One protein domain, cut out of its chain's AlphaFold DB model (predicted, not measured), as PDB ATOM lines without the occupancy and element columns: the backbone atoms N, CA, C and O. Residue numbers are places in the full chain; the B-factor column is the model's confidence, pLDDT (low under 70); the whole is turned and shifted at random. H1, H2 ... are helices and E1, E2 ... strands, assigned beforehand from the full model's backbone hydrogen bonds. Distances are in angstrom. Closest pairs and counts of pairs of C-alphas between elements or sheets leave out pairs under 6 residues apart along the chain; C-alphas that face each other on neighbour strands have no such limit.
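Overview. This is residues 27 to 41 and 59 to 157 of the 228 residues of the protein "Predicted protein" of Laccaria bicolor (strain S238N-H82 / ATCC MYA-4686) (UniProt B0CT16). A small sheet of three antiparallel strands, E1, E2 and E3, has H3 packed on it through residues 86 to 94, and H1 packs on H3 away from the sheet. H2 lies near H1, separate from H3 and the sheet, while residues 102 to 107 stick out as a free loop and residues 140 to 157 fold back past E3. The 114 printed residues have three named helices and then three named strands along the chain, with the sheet in the order E1, E2, E3. The class is mixed, helices and strands, with 53 residues, under half, in named elements. The whole is compact, with a radius of gyration of the C-alphas of 15.0 A and spans of 41 by 37 by 26 A.

Along the chain. E1 is residues 113 to 118, 15.8 A from first to last C-alpha; E2 is residues 121 to 127, 19.4 A; E3 is residues 134 to 139, 16.3 A, ending at C-alpha 139 at (16.904, 31.912, -35.999). H3, residues 83 to 96, measures 18.2 A and begins at C-alpha 83 at (24.326, 31.637, -56.128). H1 is residues 27 to 36, 14.0 A, beginning at C-alpha 27 at (35.668, 35.835, -61.454). H2 is residues 65 to 74, 14.4 A.

Arrangement. The strands form a meander, each the antiparallel neighbour of the one before. E1 and E2 form a hairpin at 158 degrees between directions, with N 116 and O 123 within hydrogen-bond range at 2.8 A. E2 and E3 form another at 161 degrees, with N 124 and O 137 within hydrogen-bond range at 2.9 A. E1 and E3 are edge strands. H3 is on the sheet, with 13 pairs of C-alphas within 10 A; its closest C-alphas to E2 are those of Ser 93 and Phe 127, 6.3 A apart. H3 and the sheet make two layers, a helix on one face of a sheet. H1 touches H3, the closest C-alphas being those of Ser 28 and Leu 88 at 5.3 A, at a steep tilt of 60 degrees, opposite ways. H1 and H2 are close but not clearly touching, with the closest C-alphas, those of Trp 36 and Met 71, 6.7 A apart. H2 and H3 are apart, and H1 and H2 are not on the sheet. In H1, H2 and H3 every O i to N i+4 pair is within hydrogen-bond range.

Size, cuts and confidence. The C-alphas farthest apart, those of Ser 41 and Val 106, are 45.8 A apart. Residues 42 to 58 are not printed, and C-alphas 41 and 59 are 11.1 A apart across this cut. The link from H3 to E1 is long, with 16 residues. The mean pLDDT of the printed part is 71.9, and 50 residues are under 70, among them residues 74 to 81, 99 to 112 and 140 to 157.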
ATOM      1  N   ALA A  27      37.106  35.784 -61.205       92.62
ATOM      2  CA  ALA A  27      35.668  35.835 -61.454       92.62
ATOM      3  C   ALA A  27      34.903  36.416 -60.252       92.62
ATOM      4  O   ALA A  27      34.028  37.260 -60.423       92.62
ATOM      5  N   SER A  28      35.287  36.023 -59.039       92.19
ATOM      6  CA  SER A  28      34.637  36.436 -57.794       92.19
ATOM      7  C   SER A  28      34.997  37.880 -57.437       92.19
ATOM      8  O   SER A  28      34.123  38.656 -57.058       92.19
ATOM      9  N   LYS A  29      36.254  38.288 -57.670       93.12
ATOM     10  CA  LYS A  29      36.675  39.701 -57.588       93.12
ATOM     11  C   LYS A  29      35.879  40.590 -58.540       93.12
ATOM     12  O   LYS A  29      35.385  41.640 -58.134       93.12
ATOM     13  N   LYS A  30      35.738  40.161 -59.795       91.81
ATOM     14  CA  LYS A  30      34.971  40.881 -60.812       91.81
ATOM     15  C   LYS A  30      33.501  41.004 -60.409       91.81
ATOM     16  O   LYS A  30      32.979  42.111 -60.431       91.81
ATOM     17  N   PHE A  31      32.880  39.907 -59.972       90.38
ATOM     18  CA  PHE A  31      31.498  39.900 -59.491       90.38
ATOM     19  C   PHE A  31      31.285  40.875 -58.323       90.38
ATOM     20  O   PHE A  31      30.346  41.670 -58.354       90.38
ATOM     21  N   LEU A  32      32.187  40.879 -57.333       90.12
ATOM     22  CA  LEU A  32      32.116  41.820 -56.213       90.12
ATOM     23  C   LEU A  32      32.181  43.277 -56.695       90.12
ATOM     24  O   LEU A  32      31.379  44.102 -56.271       90.12
ATOM     25  N   LEU A  33      33.118  43.603 -57.588       89.00
ATOM     26  CA  LEU A  33      33.300  44.976 -58.063       89.00
ATOM     27  C   LEU A  33      32.181  45.447 -59.003       89.00
ATOM     28  O   LEU A  33      31.852  46.629 -58.997       89.00
ATOM     29  N   GLU A  34      31.596  44.552 -59.799       87.38
ATOM     30  CA  GLU A  34      30.460  44.875 -60.671       87.38
ATOM     31  C   GLU A  34      29.166  45.094 -59.878       87.38
ATOM     32  O   GLU A  34      28.385  45.970 -60.241       87.38
ATOM     33  N   GLY A  35      28.953  44.340 -58.793       84.06
ATOM     34  CA  GLY A  35      27.762  44.479 -57.949       84.06
ATOM     35  C   GLY A  35      27.868  45.575 -56.882       84.06
ATOM     36  O   GLY A  35      26.914  46.316 -56.669       84.06
ATOM     37  N   TRP A  36      29.024  45.688 -56.225       82.06
ATOM     38  CA  TRP A  36      29.221  46.496 -55.008       82.06
ATOM     39  C   TRP A  36      30.376  47.499 -55.100       82.06
ATOM     40  O   TRP A  36      30.612  48.279 -54.176       82.06
ATOM     41  N   GLY A  37      31.132  47.470 -56.198       78.50
ATOM     42  CA  GLY A  37      32.294  48.328 -56.401       78.50
ATOM     43  C   GLY A  37      31.969  49.696 -56.993       78.50
ATOM     44  O   GLY A  37      32.896  50.471 -57.226       78.50
ATOM     45  N   THR A  38      30.704  50.009 -57.269       73.81
ATOM     46  CA  THR A  38      30.286  51.295 -57.835       73.81
ATOM     47  C   THR A  38      29.761  52.204 -56.732       73.81
ATOM     48  O   THR A  38      28.767  51.906 -56.075       73.81
ATOM     49  N   ASP A  39      30.454  53.320 -56.502       66.94
ATOM     50  CA  ASP A  39      29.951  54.358 -55.609       66.94
ATOM     51  C   ASP A  39      29.100  55.341 -56.411       66.94
ATOM     52  O   ASP A  39      29.624  56.070 -57.253       66.94
ATOM     53  N   TYR A  40      27.790  55.355 -56.166       58.72
ATOM     54  CA  TYR A  40      26.895  56.372 -56.724       58.72
ATOM     55  C   TYR A  40      26.931  57.676 -55.912       58.72
ATOM     56  O   TYR A  40      26.140  58.576 -56.180       58.72
ATOM     57  N   SER A  41      27.840  57.822 -54.935       57.56
ATOM     58  CA  SER A  41      27.945  59.014 -54.081       57.56
ATOM     59  C   SER A  41      28.432  60.286 -54.796       57.56
ATOM     60  O   SER A  41      28.923  61.206 -54.142       57.56
ATOM     61  N   ARG A  59      35.385  51.407 -56.394       83.00
ATOM     62  CA  ARG A  59      35.828  51.210 -55.013       83.00
ATOM     63  C   ARG A  59      36.964  50.176 -54.963       83.00
ATOM     64  O   ARG A  59      36.978  49.237 -55.764       83.00
ATOM     65  N   PRO A  60      37.928  50.334 -54.042       89.75
ATOM     66  CA  PRO A  60      38.955  49.324 -53.818       89.75
ATOM     67  C   PRO A  60      38.351  48.045 -53.215       89.75
ATOM     68  O   PRO A  60      37.305  48.082 -52.570       89.75
ATOM     69  N   LEU A  61      39.036  46.910 -53.394       92.50
ATOM     70  CA  LEU A  61      38.677  45.660 -52.720       92.50
ATOM     71  C   LEU A  61      38.828  45.815 -51.190       92.50
ATOM     72  O   LEU A  61      39.790  46.442 -50.740       92.50
ATOM     73  N   PRO A  62      37.918  45.246 -50.379       91.88
ATOM     74  CA  PRO A  62      37.923  45.452 -48.933       91.88
ATOM     75  C   PRO A  62      39.071  44.692 -48.258       91.88
ATOM     76  O   PRO A  62      39.243  43.498 -48.483       91.88
ATOM     77  N   GLY A  63      39.859  45.354 -47.408       91.06
ATOM     78  CA  GLY A  63      41.041  44.741 -46.787       91.06
ATOM     79  C   GLY A  63      40.715  43.703 -45.708       91.06
ATOM     80  O   GLY A  63      41.484  42.763 -45.497       91.06
ATOM     81  N   THR A  64      39.574  43.854 -45.037       89.94
ATOM     82  CA  THR A  64      39.137  42.997 -43.927       89.94
ATOM     83  C   THR A  64      37.697  42.518 -44.095       89.94
ATOM     84  O   THR A  64      36.927  43.066 -44.886       89.94
ATOM     85  N   ILE A  65      37.298  41.516 -43.304       83.94
ATOM     86  CA  ILE A  65      35.896  41.068 -43.236       83.94
ATOM     87  C   ILE A  65      34.964  42.199 -42.790       83.94
ATOM     88  O   ILE A  65      33.855  42.314 -43.312       83.94
ATOM     89  N   SER A  66      35.414  43.074 -41.885       83.25
ATOM     90  CA  SER A  66      34.642  44.259 -41.508       83.25
ATOM     91  C   SER A  66      34.426  45.211 -42.681       83.25
ATOM     92  O   SER A  66      33.329  45.751 -42.811       83.25
ATOM     93  N   ASP A  67      35.442  45.433 -43.514       87.50
ATOM     94  CA  ASP A  67      35.327  46.321 -44.676       87.50
ATOM     95  C   ASP A  67      34.392  45.721 -45.730       87.50
ATOM     96  O   ASP A  67      33.582  46.434 -46.318       87.50
ATOM     97  N   LEU A  68      34.450  44.399 -45.918       87.44
ATOM     98  CA  LEU A  68      33.554  43.677 -46.818       87.44
ATOM     99  C   LEU A  68      32.094  43.815 -46.379       87.44
ATOM    100  O   LEU A  68      31.218  44.058 -47.203       87.44
ATOM    101  N   ALA A  69      31.816  43.697 -45.083       80.81
ATOM    102  CA  ALA A  69      30.453  43.873 -44.606       80.81
ATOM    103  C   ALA A  69      29.964  45.314 -44.684       80.81
ATOM    104  O   ALA A  69      28.801  45.505 -45.009       80.81
ATOM    105  N   LYS A  70      30.820  46.315 -44.440       81.44
ATOM    106  CA  LYS A  70      30.459  47.722 -44.685       81.44
ATOM    107  C   LYS A  70      30.094  47.940 -46.152       81.44
ATOM    108  O   LYS A  70      29.079  48.559 -46.445       81.44
ATOM    109  N   MET A  71      30.873  47.353 -47.062       84.06
ATOM    110  CA  MET A  71      30.593  47.392 -48.497       84.06
ATOM    111  C   MET A  71      29.226  46.773 -48.837       84.06
ATOM    112  O   MET A  71      28.506  47.315 -49.670       84.06
ATOM    113  N   PHE A  72      28.833  45.683 -48.171       79.38
ATOM    114  CA  PHE A  72      27.494  45.108 -48.324       79.38
ATOM    115  C   PHE A  72      26.394  45.961 -47.676       79.38
ATOM    116  O   PHE A  72      25.360  46.180 -48.304       79.38
ATOM    117  N   ASP A  73      26.608  46.481 -46.470       72.94
ATOM    118  CA  ASP A  73      25.624  47.286 -45.733       72.94
ATOM    119  C   ASP A  73      25.251  48.570 -46.493       72.94
ATOM    120  O   ASP A  73      24.074  48.868 -46.692       72.94
ATOM    121  N   GLU A  74      26.250  49.273 -47.033       66.06
ATOM    122  CA  GLU A  74      26.051  50.501 -47.817       66.06
ATOM    123  C   GLU A  74      25.285  50.260 -49.127       66.06
ATOM    124  O   GLU A  74      24.562  51.129 -49.612       66.06
ATOM    125  N   SER A  75      25.424  49.069 -49.707       59.72
ATOM    126  CA  SER A  75      24.936  48.765 -51.056       59.72
ATOM    127  C   SER A  75      23.457  48.395 -51.166       59.72
ATOM    128  O   SER A  75      23.033  47.961 -52.235       59.72
ATOM    129  N   LYS A  76      22.652  48.536 -50.100       56.97
ATOM    130  CA  LYS A  76      21.289  47.977 -50.060       56.97
ATOM    131  C   LYS A  76      21.321  46.485 -50.431       56.97
ATOM    132  O   LYS A  76      20.754  46.081 -51.442       56.97
ATOM    133  N   PHE A  77      21.946  45.663 -49.583       57.91
ATOM    134  CA  PHE A  77      22.008  44.188 -49.664       57.91
ATOM    135  C   PHE A  77      20.629  43.485 -49.579       57.91
ATOM    136  O   PHE A  77      20.478  42.381 -49.062       57.91
ATOM    137  N   PHE A  78      19.558  44.127 -50.026       50.88
ATOM    138  CA  PHE A  78      18.207  43.637 -49.861       50.88
ATOM    139  C   PHE A  78      17.938  42.450 -50.780       50.88
ATOM    140  O   PHE A  78      17.653  42.595 -51.965       50.88
ATOM    141  N   GLY A  79      17.921  41.266 -50.174       53.03
ATOM    142  CA  GLY A  79      16.858  40.304 -50.446       53.03
ATOM    143  C   GLY A  79      17.276  38.944 -50.974       53.03
ATOM    144  O   GLY A  79      16.485  38.019 -50.829       53.03
ATOM    145  N   TYR A  80      18.477  38.758 -51.526       60.72
ATOM    146  CA  TYR A  80      18.820  37.459 -52.114       60.72
ATOM    147  C   TYR A  80      20.286  37.093 -51.896       60.72
ATOM    148  O   TYR A  80      21.190  37.688 -52.476       60.72
ATOM    149  N   MET A  81      20.516  36.040 -51.102       69.38
ATOM    150  CA  MET A  81      21.735  35.240 -51.216       69.38
ATOM    151  C   MET A  81      21.719  34.548 -52.582       69.38
ATOM    152  O   MET A  81      21.250  33.417 -52.721       69.38
ATOM    153  N   THR A  82      22.169  35.257 -53.616       76.56
ATOM    154  CA  THR A  82      22.263  34.681 -54.955       76.56
ATOM    155  C   THR A  82      23.351  33.598 -54.982       76.56
ATOM    156  O   THR A  82      24.287  33.636 -54.171       76.56
ATOM    157  N   PRO A  83      23.261  32.615 -55.897       79.06
ATOM    158  CA  PRO A  83      24.326  31.637 -56.128       79.06
ATOM    159  C   PRO A  83      25.728  32.246 -56.188       79.06
ATOM    160  O   PRO A  83      26.679  31.700 -55.626       79.06
ATOM    161  N   GLU A  84      25.853  33.376 -56.870       83.75
ATOM    162  CA  GLU A  84      27.111  34.061 -57.138       83.75
ATOM    163  C   GLU A  84      27.675  34.685 -55.864       83.75
ATOM    164  O   GLU A  84      28.862  34.543 -55.584       83.75
ATOM    165  N   LEU A  85      26.818  35.294 -55.045       83.19
ATOM    166  CA  LEU A  85      27.207  35.841 -53.753       83.19
ATOM    167  C   LEU A  85      27.611  34.738 -52.771       83.19
ATOM    168  O   LEU A  85      28.633  34.852 -52.100       83.19
ATOM    169  N   CYS A  86      26.866  33.636 -52.728       81.00
ATOM    170  CA  CYS A  86      27.265  32.461 -51.959       81.00
ATOM    171  C   CYS A  86      28.624  31.924 -52.420       81.00
ATOM    172  O   CYS A  86      29.476  31.616 -51.592       81.00
ATOM    173  N   THR A  87      28.845  31.855 -53.734       85.69
ATOM    174  CA  THR A  87      30.121  31.420 -54.321       85.69
ATOM    175  C   THR A  87      31.253  32.371 -53.946       85.69
ATOM    176  O   THR A  87      32.313  31.911 -53.535       85.69
ATOM    177  N   LEU A  88      31.020  33.684 -54.000       88.75
ATOM    178  CA  LEU A  88      31.976  34.696 -53.557       88.75
ATOM    179  C   LEU A  88      32.350  34.501 -52.082       88.75
ATOM    180  O   LEU A  88      33.532  34.494 -51.749       88.75
ATOM    181  N   LEU A  89      31.365  34.323 -51.199       86.00
ATOM    182  CA  LEU A  89      31.619  34.116 -49.772       86.00
ATOM    183  C   LEU A  89      32.362  32.796 -49.504       86.00
ATOM    184  O   LEU A  89      33.272  32.766 -48.673       86.00
ATOM    185  N   LEU A  90      32.030  31.727 -50.239       84.38
ATOM    186  CA  LEU A  90      32.745  30.448 -50.186       84.38
ATOM    187  C   LEU A  90      34.195  30.590 -50.665       84.38
ATOM    188  O   LEU A  90      35.101  30.087 -50.005       84.38
ATOM    189  N   ASP A  91      34.434  31.311 -51.760       88.88
ATOM    190  CA  ASP A  91      35.777  31.566 -52.285       88.88
ATOM    191  C   ASP A  91      36.623  32.407 -51.328       88.88
ATOM    192  O   ASP A  91      37.813  32.139 -51.140       88.88
ATOM    193  N   ILE A  92      36.020  33.413 -50.690       87.94
ATOM    194  CA  ILE A  92      36.692  34.191 -49.648       87.94
ATOM    195  C   ILE A  92      37.041  33.271 -48.479       87.94
ATOM    196  O   ILE A  92      38.183  33.300 -48.027       87.94
ATOM    197  N   SER A  93      36.112  32.425 -48.025       83.06
ATOM    198  CA  SER A  93      36.370  31.486 -46.928       83.06
ATOM    199  C   SER A  93      37.487  30.488 -47.232       83.06
ATOM    200  O   SER A  93      38.339  30.216 -46.379       83.06
ATOM    201  N   GLU A  94      37.489  29.924 -48.438       84.50
ATOM    202  CA  GLU A  94      38.456  28.906 -48.831       84.50
ATOM    203  C   GLU A  94      39.840  29.503 -49.104       84.50
ATOM    204  O   GLU A  94      40.848  28.982 -48.619       84.50
ATOM    205  N   PHE A  95      39.900  30.594 -49.868       86.31
ATOM    206  CA  PHE A  95      41.160  31.119 -50.398       86.31
ATOM    207  C   PHE A  95      41.579  32.449 -49.786       86.31
ATOM    208  O   PHE A  95      42.773  32.690 -49.602       86.31
ATOM    209  N   GLY A  96      40.610  33.320 -49.511       83.06
ATOM    210  CA  GLY A  96      40.853  34.695 -49.087       83.06
ATOM    211  C   GLY A  96      41.209  34.826 -47.611       83.06
ATOM    212  O   GLY A  96      41.970  35.715 -47.244       83.06
ATOM    213  N   LEU A  97      40.705  33.959 -46.737       83.25
ATOM    214  CA  LEU A  97      40.995  34.082 -45.311       83.25
ATOM    215  C   LEU A  97      42.417  33.631 -45.001       83.25
ATOM    216  O   LEU A  97      42.799  32.475 -45.211       83.25
ATOM    217  N   VAL A  98      43.197  34.535 -44.412       77.19
ATOM    218  CA  VAL A  98      44.482  34.163 -43.823       77.19
ATOM    219  C   VAL A  98      44.207  33.154 -42.714       77.19
ATOM    220  O   VAL A  98      43.529  33.472 -41.735       77.19
ATOM    221  N   LYS A  99      44.723  31.927 -42.876       69.38
ATOM    222  CA  LYS A  99      44.569  30.869 -41.874       69.38
ATOM    223  C   LYS A  99      44.979  31.427 -40.511       69.38
ATOM    224  O   LYS A  99      46.117  31.898 -40.389       69.38
ATOM    225  N   PRO A 100      44.096  31.372 -39.497       62.31
ATOM    226  CA  PRO A 100      44.508  31.708 -38.151       62.31
ATOM    227  C   PRO A 100      45.706  30.823 -37.821       62.31
ATOM    228  O   PRO A 100      45.658  29.605 -38.022       62.31
ATOM    229  N   ARG A 101      46.809  31.433 -37.374       60.69
ATOM    230  CA  ARG A 101      47.906  30.655 -36.795       60.69
ATOM    231  C   ARG A 101      47.268  29.871 -35.657       60.69
ATOM    232  O   ARG A 101      46.671  30.491 -34.785       60.69
ATOM    233  N   LEU A 102      47.314  28.541 -35.732       57.59
ATOM    234  CA  LEU A 102      46.795  27.644 -34.705       57.59
ATOM    235  C   LEU A 102      47.531  27.940 -33.394       57.59
ATOM    236  O   LEU A 102      48.544  27.326 -33.084       57.59
ATOM    237  N   THR A 103      47.059  28.925 -32.641       53.88
ATOM    238  CA  THR A 103      47.295  28.993 -31.207       53.88
ATOM    239  C   THR A 103      46.470  27.872 -30.599       53.88
ATOM    240  O   THR A 103      45.323  27.684 -31.010       53.88
ATOM    241  N   GLU A 104      47.061  27.123 -29.667       53.56
ATOM    242  CA  GLU A 104      46.624  25.853 -29.040       53.56
ATOM    243  C   GLU A 104      45.260  25.888 -28.307       53.56
ATOM    244  O   GLU A 104      44.978  25.119 -27.392       53.56
ATOM    245  N   THR A 105      44.385  26.802 -28.688       52.56
ATOM    246  CA  THR A 105      43.011  26.932 -28.234       52.56
ATOM    247  C   THR A 105      42.203  25.717 -28.681       52.56
ATOM    248  O   THR A 105      42.038  25.450 -29.870       52.56
ATOM    249  N   VAL A 106      41.689  24.982 -27.699       52.44
ATOM    250  CA  VAL A 106      40.860  23.783 -27.850       52.44
ATOM    251  C   VAL A 106      39.516  24.154 -28.493       52.44
ATOM    252  O   VAL A 106      38.530  24.423 -27.810       52.44
ATOM    253  N   GLY A 107      39.475  24.201 -29.823       60.09
ATOM    254  CA  GLY A 107      38.266  24.457 -30.605       60.09
ATOM    255  C   GLY A 107      38.546  24.427 -32.105       60.09
ATOM    256  O   GLY A 107      39.641  24.773 -32.543       60.09
ATOM    257  N   LEU A 108      37.565  23.999 -32.905       56.53
ATOM    258  CA  LEU A 108      37.650  24.157 -34.357       56.53
ATOM    259  C   LEU A 108      37.671  25.660 -34.678       56.53
ATOM    260  O   LEU A 108      36.836  26.388 -34.133       56.53
ATOM    261  N   PRO A 109      38.591  26.137 -35.533       61.59
ATOM    262  CA  PRO A 109      38.574  27.520 -35.975       61.59
ATOM    263  C   PRO A 109      37.282  27.741 -36.757       61.59
ATOM    264  O   PRO A 109      37.129  27.257 -37.878       61.59
ATOM    265  N   VAL A 110      36.326  28.429 -36.139       60.09
ATOM    266  CA  VAL A 110      35.093  28.798 -36.823       60.09
ATOM    267  C   VAL A 110      35.413  29.989 -37.717       60.09
ATOM    268  O   VAL A 110      36.087  30.931 -37.290       60.09
ATOM    269  N   GLY A 111      35.014  29.907 -38.983       63.47
ATOM    270  CA  GLY A 111      35.262  30.965 -39.949       63.47
ATOM    271  C   GLY A 111      34.447  32.222 -39.671       63.47
ATOM    272  O   GLY A 111      33.762  32.330 -38.654       63.47
ATOM    273  N   PRO A 112      34.532  33.228 -40.548       65.12
ATOM    274  CA  PRO A 112      33.645  34.374 -40.486       65.12
ATOM    275  C   PRO A 112      32.190  33.905 -40.547       65.12
ATOM    276  O   PRO A 112      31.832  32.995 -41.299       65.12
ATOM    277  N   HIS A 113      31.361  34.543 -39.728       71.38
ATOM    278  CA  HIS A 113      29.924  34.335 -39.705       71.38
ATOM    279  C   HIS A 113      29.262  35.540 -40.340       71.38
ATOM    280  O   HIS A 113      29.543  36.677 -39.959       71.38
ATOM    281  N   PHE A 114      28.358  35.283 -41.272       69.75
ATOM    282  CA  PHE A 114      27.544  36.330 -41.863       69.75
ATOM    283  C   PHE A 114      26.125  36.151 -41.358       69.75
ATOM    284  O   PHE A 114      25.548  35.076 -41.520       69.75
ATOM    285  N   TYR A 115      25.589  37.190 -40.720       69.06
ATOM    286  CA  TYR A 115      24.204  37.236 -40.274       69.06
ATOM    287  C   TYR A 115      23.438  38.193 -41.173       69.06
ATOM    288  O   TYR A 115      23.831  39.342 -41.358       69.06
ATOM    289  N   MET A 116      22.323  37.724 -41.705       69.12
ATOM    290  CA  MET A 116      21.404  38.523 -42.491       69.12
ATOM    291  C   MET A 116      20.050  38.471 -41.808       69.12
ATOM    292  O   MET A 116      19.489  37.397 -41.606       69.12
ATOM    293  N   LYS A 117      19.507  39.631 -41.453       65.12
ATOM    294  CA  LYS A 117      18.101  39.702 -41.072       65.12
ATOM    295  C   LYS A 117      17.269  39.693 -42.356       65.12
ATOM    296  O   LYS A 117      17.577  40.432 -43.278       65.12
ATOM    297  N   TYR A 118      16.238  38.870 -42.434       63.97
ATOM    298  CA  TYR A 118      15.253  38.877 -43.508       63.97
ATOM    299  C   TYR A 118      13.872  38.830 -42.863       63.97
ATOM    300  O   TYR A 118      13.559  37.898 -42.126       63.97
ATOM    301  N   LEU A 119      13.061  39.867 -43.088       72.31
ATOM    302  CA  LEU A 119      11.809  40.083 -42.355       72.31
ATOM    303  C   LEU A 119      12.053  40.081 -40.826       72.31
ATOM    304  O   LEU A 119      12.744  40.958 -40.298       72.31
ATOM    305  N   SER A 120      11.489  39.105 -40.116       68.75
ATOM    306  CA  SER A 120      11.652  38.877 -38.676       68.75
ATOM    307  C   SER A 120      12.708  37.824 -38.336       68.75
ATOM    308  O   SER A 120      12.991  37.625 -37.162       68.75
ATOM    309  N   GLU A 121      13.297  37.160 -39.328       71.88
ATOM    310  CA  GLU A 121      14.203  36.030 -39.128       71.88
ATOM    311  C   GLU A 121      15.658  36.447 -39.338       71.88
ATOM    312  O   GLU A 121      15.969  37.302 -40.165       71.88
ATOM    313  N   ILE A 122      16.572  35.828 -38.603       71.56
ATOM    314  CA  ILE A 122      18.008  35.952 -38.815       71.56
ATOM    315  C   ILE A 122      18.515  34.685 -39.463       71.56
ATOM    316  O   ILE A 122      18.554  33.622 -38.851       71.56
ATOM    317  N   TRP A 123      18.963  34.831 -40.692       74.25
ATOM    318  CA  TRP A 123      19.705  33.821 -41.412       74.25
ATOM    319  C   TRP A 123      21.180  33.974 -41.081       74.25
ATOM    320  O   TRP A 123      21.696  35.087 -40.979       74.25
ATOM    321  N   PHE A 124      21.866  32.856 -40.895       74.62
ATOM    322  CA  PHE A 124      23.305  32.849 -40.699       74.62
ATOM    323  C   PHE A 124      23.960  31.874 -41.659       74.62
ATOM    324  O   PHE A 124      23.404  30.818 -41.966       74.62
ATOM    325  N   VAL A 125      25.165  32.224 -42.097       75.06
ATOM    326  CA  VAL A 125      26.051  31.307 -42.806       75.06
ATOM    327  C   VAL A 125      27.371  31.231 -42.059       75.06
ATOM    328  O   VAL A 125      28.061  32.235 -41.865       75.06
ATOM    329  N   LEU A 126      27.673  30.024 -41.593       76.62
ATOM    330  CA  LEU A 126      28.910  29.641 -40.931       76.62
ATOM    331  C   LEU A 126      29.809  28.999 -41.979       76.62
ATOM    332  O   LEU A 126      29.487  27.927 -42.491       76.62
ATOM    333  N   PHE A 127      30.934  29.628 -42.281       74.88
ATOM    334  CA  PHE A 127      31.890  29.068 -43.223       74.88
ATOM    335  C   PHE A 127      32.992  28.289 -42.507       74.88
ATOM    336  O   PHE A 127      33.426  28.666 -41.413       74.88
ATOM    337  N   VAL A 128      33.459  27.208 -43.133       74.12
ATOM    338  CA  VAL A 128      34.642  26.474 -42.673       74.12
ATOM    339  C   VAL A 128      35.875  27.059 -43.376       74.12
ATOM    340  O   VAL A 128      35.970  26.973 -44.602       74.12
ATOM    341  N   PRO A 129      36.832  27.666 -42.648       69.88
ATOM    342  CA  PRO A 129      38.023  28.246 -43.261       69.88
ATOM    343  C   PRO A 129      38.814  27.214 -44.060       69.88
ATOM    344  O   PRO A 129      39.109  26.124 -43.564       69.88
ATOM    345  N   GLY A 130      39.212  27.574 -45.278       74.94
ATOM    346  CA  GLY A 130      39.972  26.674 -46.148       74.94
ATOM    347  C   GLY A 130      39.151  25.553 -46.791       74.94
ATOM    348  O   GLY A 130      39.749  24.632 -47.343       74.94
ATOM    349  N   GLN A 131      37.818  25.605 -46.711       76.44
ATOM    350  CA  GLN A 131      36.908  24.701 -47.416       76.44
ATOM    351  C   GLN A 131      35.784  25.497 -48.093       76.44
ATOM    352  O   GLN A 131      35.341  26.521 -47.570       76.44
ATOM    353  N   ARG A 132      35.265  24.991 -49.222       78.44
ATOM    354  CA  ARG A 132      34.000  25.465 -49.825       78.44
ATOM    355  C   ARG A 132      32.782  24.805 -49.193       78.44
ATOM    356  O   ARG A 132      31.850  24.432 -49.898       78.44
ATOM    357  N   ASP A 133      32.804  24.647 -47.879       76.81
ATOM    358  CA  ASP A 133      31.674  24.136 -47.124       76.81
ATOM    359  C   ASP A 133      31.153  25.242 -46.203       76.81
ATOM    360  O   ASP A 133      31.910  25.999 -45.585       76.81
ATOM    361  N   GLY A 134      29.831  25.336 -46.126       73.88
ATOM    362  CA  GLY A 134      29.134  26.268 -45.258       73.88
ATOM    363  C   GLY A 134      27.931  25.598 -44.615       73.88
ATOM    364  O   GLY A 134      27.279  24.758 -45.235       73.88
ATOM    365  N   ILE A 135      27.651  25.975 -43.372       78.44
ATOM    366  CA  ILE A 135      26.417  25.631 -42.673       78.44
ATOM    367  C   ILE A 135      25.547  26.876 -42.719       78.44
ATOM    368  O   ILE A 135      25.905  27.908 -42.149       78.44
ATOM    369  N   THR A 136      24.408  26.784 -43.390       76.69
ATOM    370  CA  THR A 136      23.376  27.808 -43.266       76.69
ATOM    371  C   THR A 136      22.429  27.445 -42.127       76.69
ATOM    372  O   THR A 136      22.361  26.302 -41.672       76.69
ATOM    373  N   GLY A 137      21.716  28.426 -41.608       79.44
ATOM    374  CA  GLY A 137      20.622  28.185 -40.688       79.44
ATOM    375  C   GLY A 137      19.835  29.456 -40.466       79.44
ATOM    376  O   GLY A 137      20.192  30.519 -40.980       79.44
ATOM    377  N   TYR A 138      18.759  29.336 -39.703       77.75
ATOM    378  CA  TYR A 138      17.925  30.474 -39.365       77.75
ATOM    379  C   TYR A 138      17.642  30.500 -37.864       77.75
ATOM    380  O   TYR A 138      17.760  29.508 -37.141       77.75
ATOM    381  N   SER A 139      17.308  31.679 -37.372       75.62
ATOM    382  CA  SER A 139      16.904  31.912 -35.999       75.62
ATOM    383  C   SER A 139      15.783  32.943 -36.003       75.62
ATOM    384  O   SER A 139      15.933  33.985 -36.640       75.62
ATOM    385  N   PRO A 140      14.662  32.692 -35.311       69.62
ATOM    386  CA  PRO A 140      13.565  33.652 -35.247       69.62
ATOM    387  C   PRO A 140      13.931  34.922 -34.461       69.62
ATOM    388  O   PRO A 140      13.212  35.909 -34.549       69.62
ATOM    389  N   GLU A 141      15.028  34.924 -33.689       68.12
ATOM    390  CA  GLU A 141      15.400  36.059 -32.842       68.12
ATOM    391  C   GLU A 141      16.909  36.056 -32.522       68.12
ATOM    392  O   GLU A 141      17.466  35.023 -32.148       68.12
ATOM    393  N   ILE A 142      17.586  37.211 -32.626       58.44
ATOM    394  CA  ILE A 142      18.885  37.424 -31.966       58.44
ATOM    395  C   ILE A 142      18.516  37.922 -30.575       58.44
ATOM    396  O   ILE A 142      18.072  39.064 -30.464       58.44
ATOM    397  N   PRO A 143      18.657  37.121 -29.510       53.56
ATOM    398  CA  PRO A 143      18.333  37.625 -28.192       53.56
ATOM    399  C   PRO A 143      19.352  38.689 -27.795       53.56
ATOM    400  O   PRO A 143      20.560  38.497 -27.959       53.56
ATOM    401  N   ASP A 144      18.857  39.766 -27.187       47.78
ATOM    402  CA  ASP A 144      19.642  40.905 -26.682       47.78
ATOM    403  C   ASP A 144      20.752  40.498 -25.692       47.78
ATOM    404  O   ASP A 144      21.682  41.250 -25.419       47.78
ATOM    405  N   THR A 145      20.692  39.267 -25.178       49.09
ATOM    406  CA  THR A 145      21.680  38.663 -24.275       49.09
ATOM    407  C   THR A 145      22.863  37.990 -24.987       49.09
ATOM    408  O   THR A 145      23.696  37.369 -24.327       49.09
ATOM    409  N   GLY A 146      22.953  38.070 -26.323       50.16
ATOM    410  CA  GLY A 146      24.060  37.508 -27.111       50.16
ATOM    411  C   GLY A 146      24.040  35.978 -27.260       50.16
ATOM    412  O   GLY A 146      25.016  35.388 -27.720       50.16
ATOM    413  N   ARG A 147      22.946  35.306 -26.873       47.41
ATOM    414  CA  ARG A 147      22.817  33.833 -26.896       47.41
ATOM    415  C   ARG A 147      21.887  33.339 -27.997       47.41
ATOM    416  O   ARG A 147      20.729  33.044 -27.734       47.41
ATOM    417  N   ILE A 148      22.375  33.207 -29.221       54.25
ATOM    418  CA  ILE A 148      21.525  32.840 -30.362       54.25
ATOM    419  C   ILE A 148      20.948  31.419 -30.187       54.25
ATOM    420  O   ILE A 148      21.698  30.446 -30.091       54.25
ATOM    421  N   LYS A 149      19.610  31.287 -30.166       55.53
ATOM    422  CA  LYS A 149      18.930  29.991 -30.331       55.53
ATOM    423  C   LYS A 149      18.941  29.646 -31.817       55.53
ATOM    424  O   LYS A 149      18.147  30.172 -32.594       55.53
ATOM    425  N   LEU A 150      19.891  28.811 -32.213       56.84
ATOM    426  CA  LEU A 150      20.078  28.418 -33.606       56.84
ATOM    427  C   LEU A 150      19.140  27.253 -33.930       56.84
ATOM    428  O   LEU A 150      19.257  26.178 -33.340       56.84
ATOM    429  N   HIS A 151      18.233  27.459 -34.883       59.16
ATOM    430  CA  HIS A 151      17.571  26.352 -35.560       59.16
ATOM    431  C   HIS A 151      18.464  25.968 -36.740       59.16
ATOM    432  O   HIS A 151      18.560  26.669 -37.749       59.16
ATOM    433  N   PHE A 152      19.203  24.872 -36.578       54.41
ATOM    434  CA  PHE A 152      20.088  24.386 -37.626       54.41
ATOM    435  C   PHE A 152      19.262  23.716 -38.719       54.41
ATOM    436  O   PHE A 152      18.790  22.593 -38.553       54.41
ATOM    437  N   LEU A 153      19.126  24.394 -39.854       49.47
ATOM    438  CA  LEU A 153      18.792  23.743 -41.109       49.47
ATOM    439  C   LEU A 153      20.109  23.473 -41.832       49.47
ATOM    440  O   LEU A 153      20.616  24.336 -42.532       49.47
ATOM    441  N   CYS A 154      20.693  22.294 -41.623       51.19
ATOM    442  CA  CYS A 154      22.000  21.974 -42.192       51.19
ATOM    443  C   CYS A 154      21.886  21.774 -43.714       51.19
ATOM    444  O   CYS A 154      21.633  20.667 -44.190       51.19
ATOM    445  N   LEU A 155      22.035  22.855 -44.479       53.19
ATOM    446  CA  LEU A 155      22.189  22.798 -45.928       53.19
ATOM    447  C   LEU A 155      23.681  22.813 -46.246       53.19
ATOM    448  O   LEU A 155      24.363  23.809 -46.020       53.19
ATOM    449  N   PHE A 156      24.184  21.702 -46.783       53.69
ATOM    450  CA  PHE A 156      25.538  21.645 -47.320       53.69
ATOM    451  C   PHE A 156      25.564  22.331 -48.684       53.69
ATOM    452  O   PHE A 156      25.097  21.784 -49.684       53.69
ATOM    453  N   MET A 157      26.127  23.532 -48.718       54.44
ATOM    454  CA  MET A 157      26.375  24.277 -49.950       54.44
ATOM    455  C   MET A 157      27.607  23.699 -50.650       54.44
ATOM    456  O   MET A 157      28.707  24.210 -50.480       54.44
TER     457      MET A 157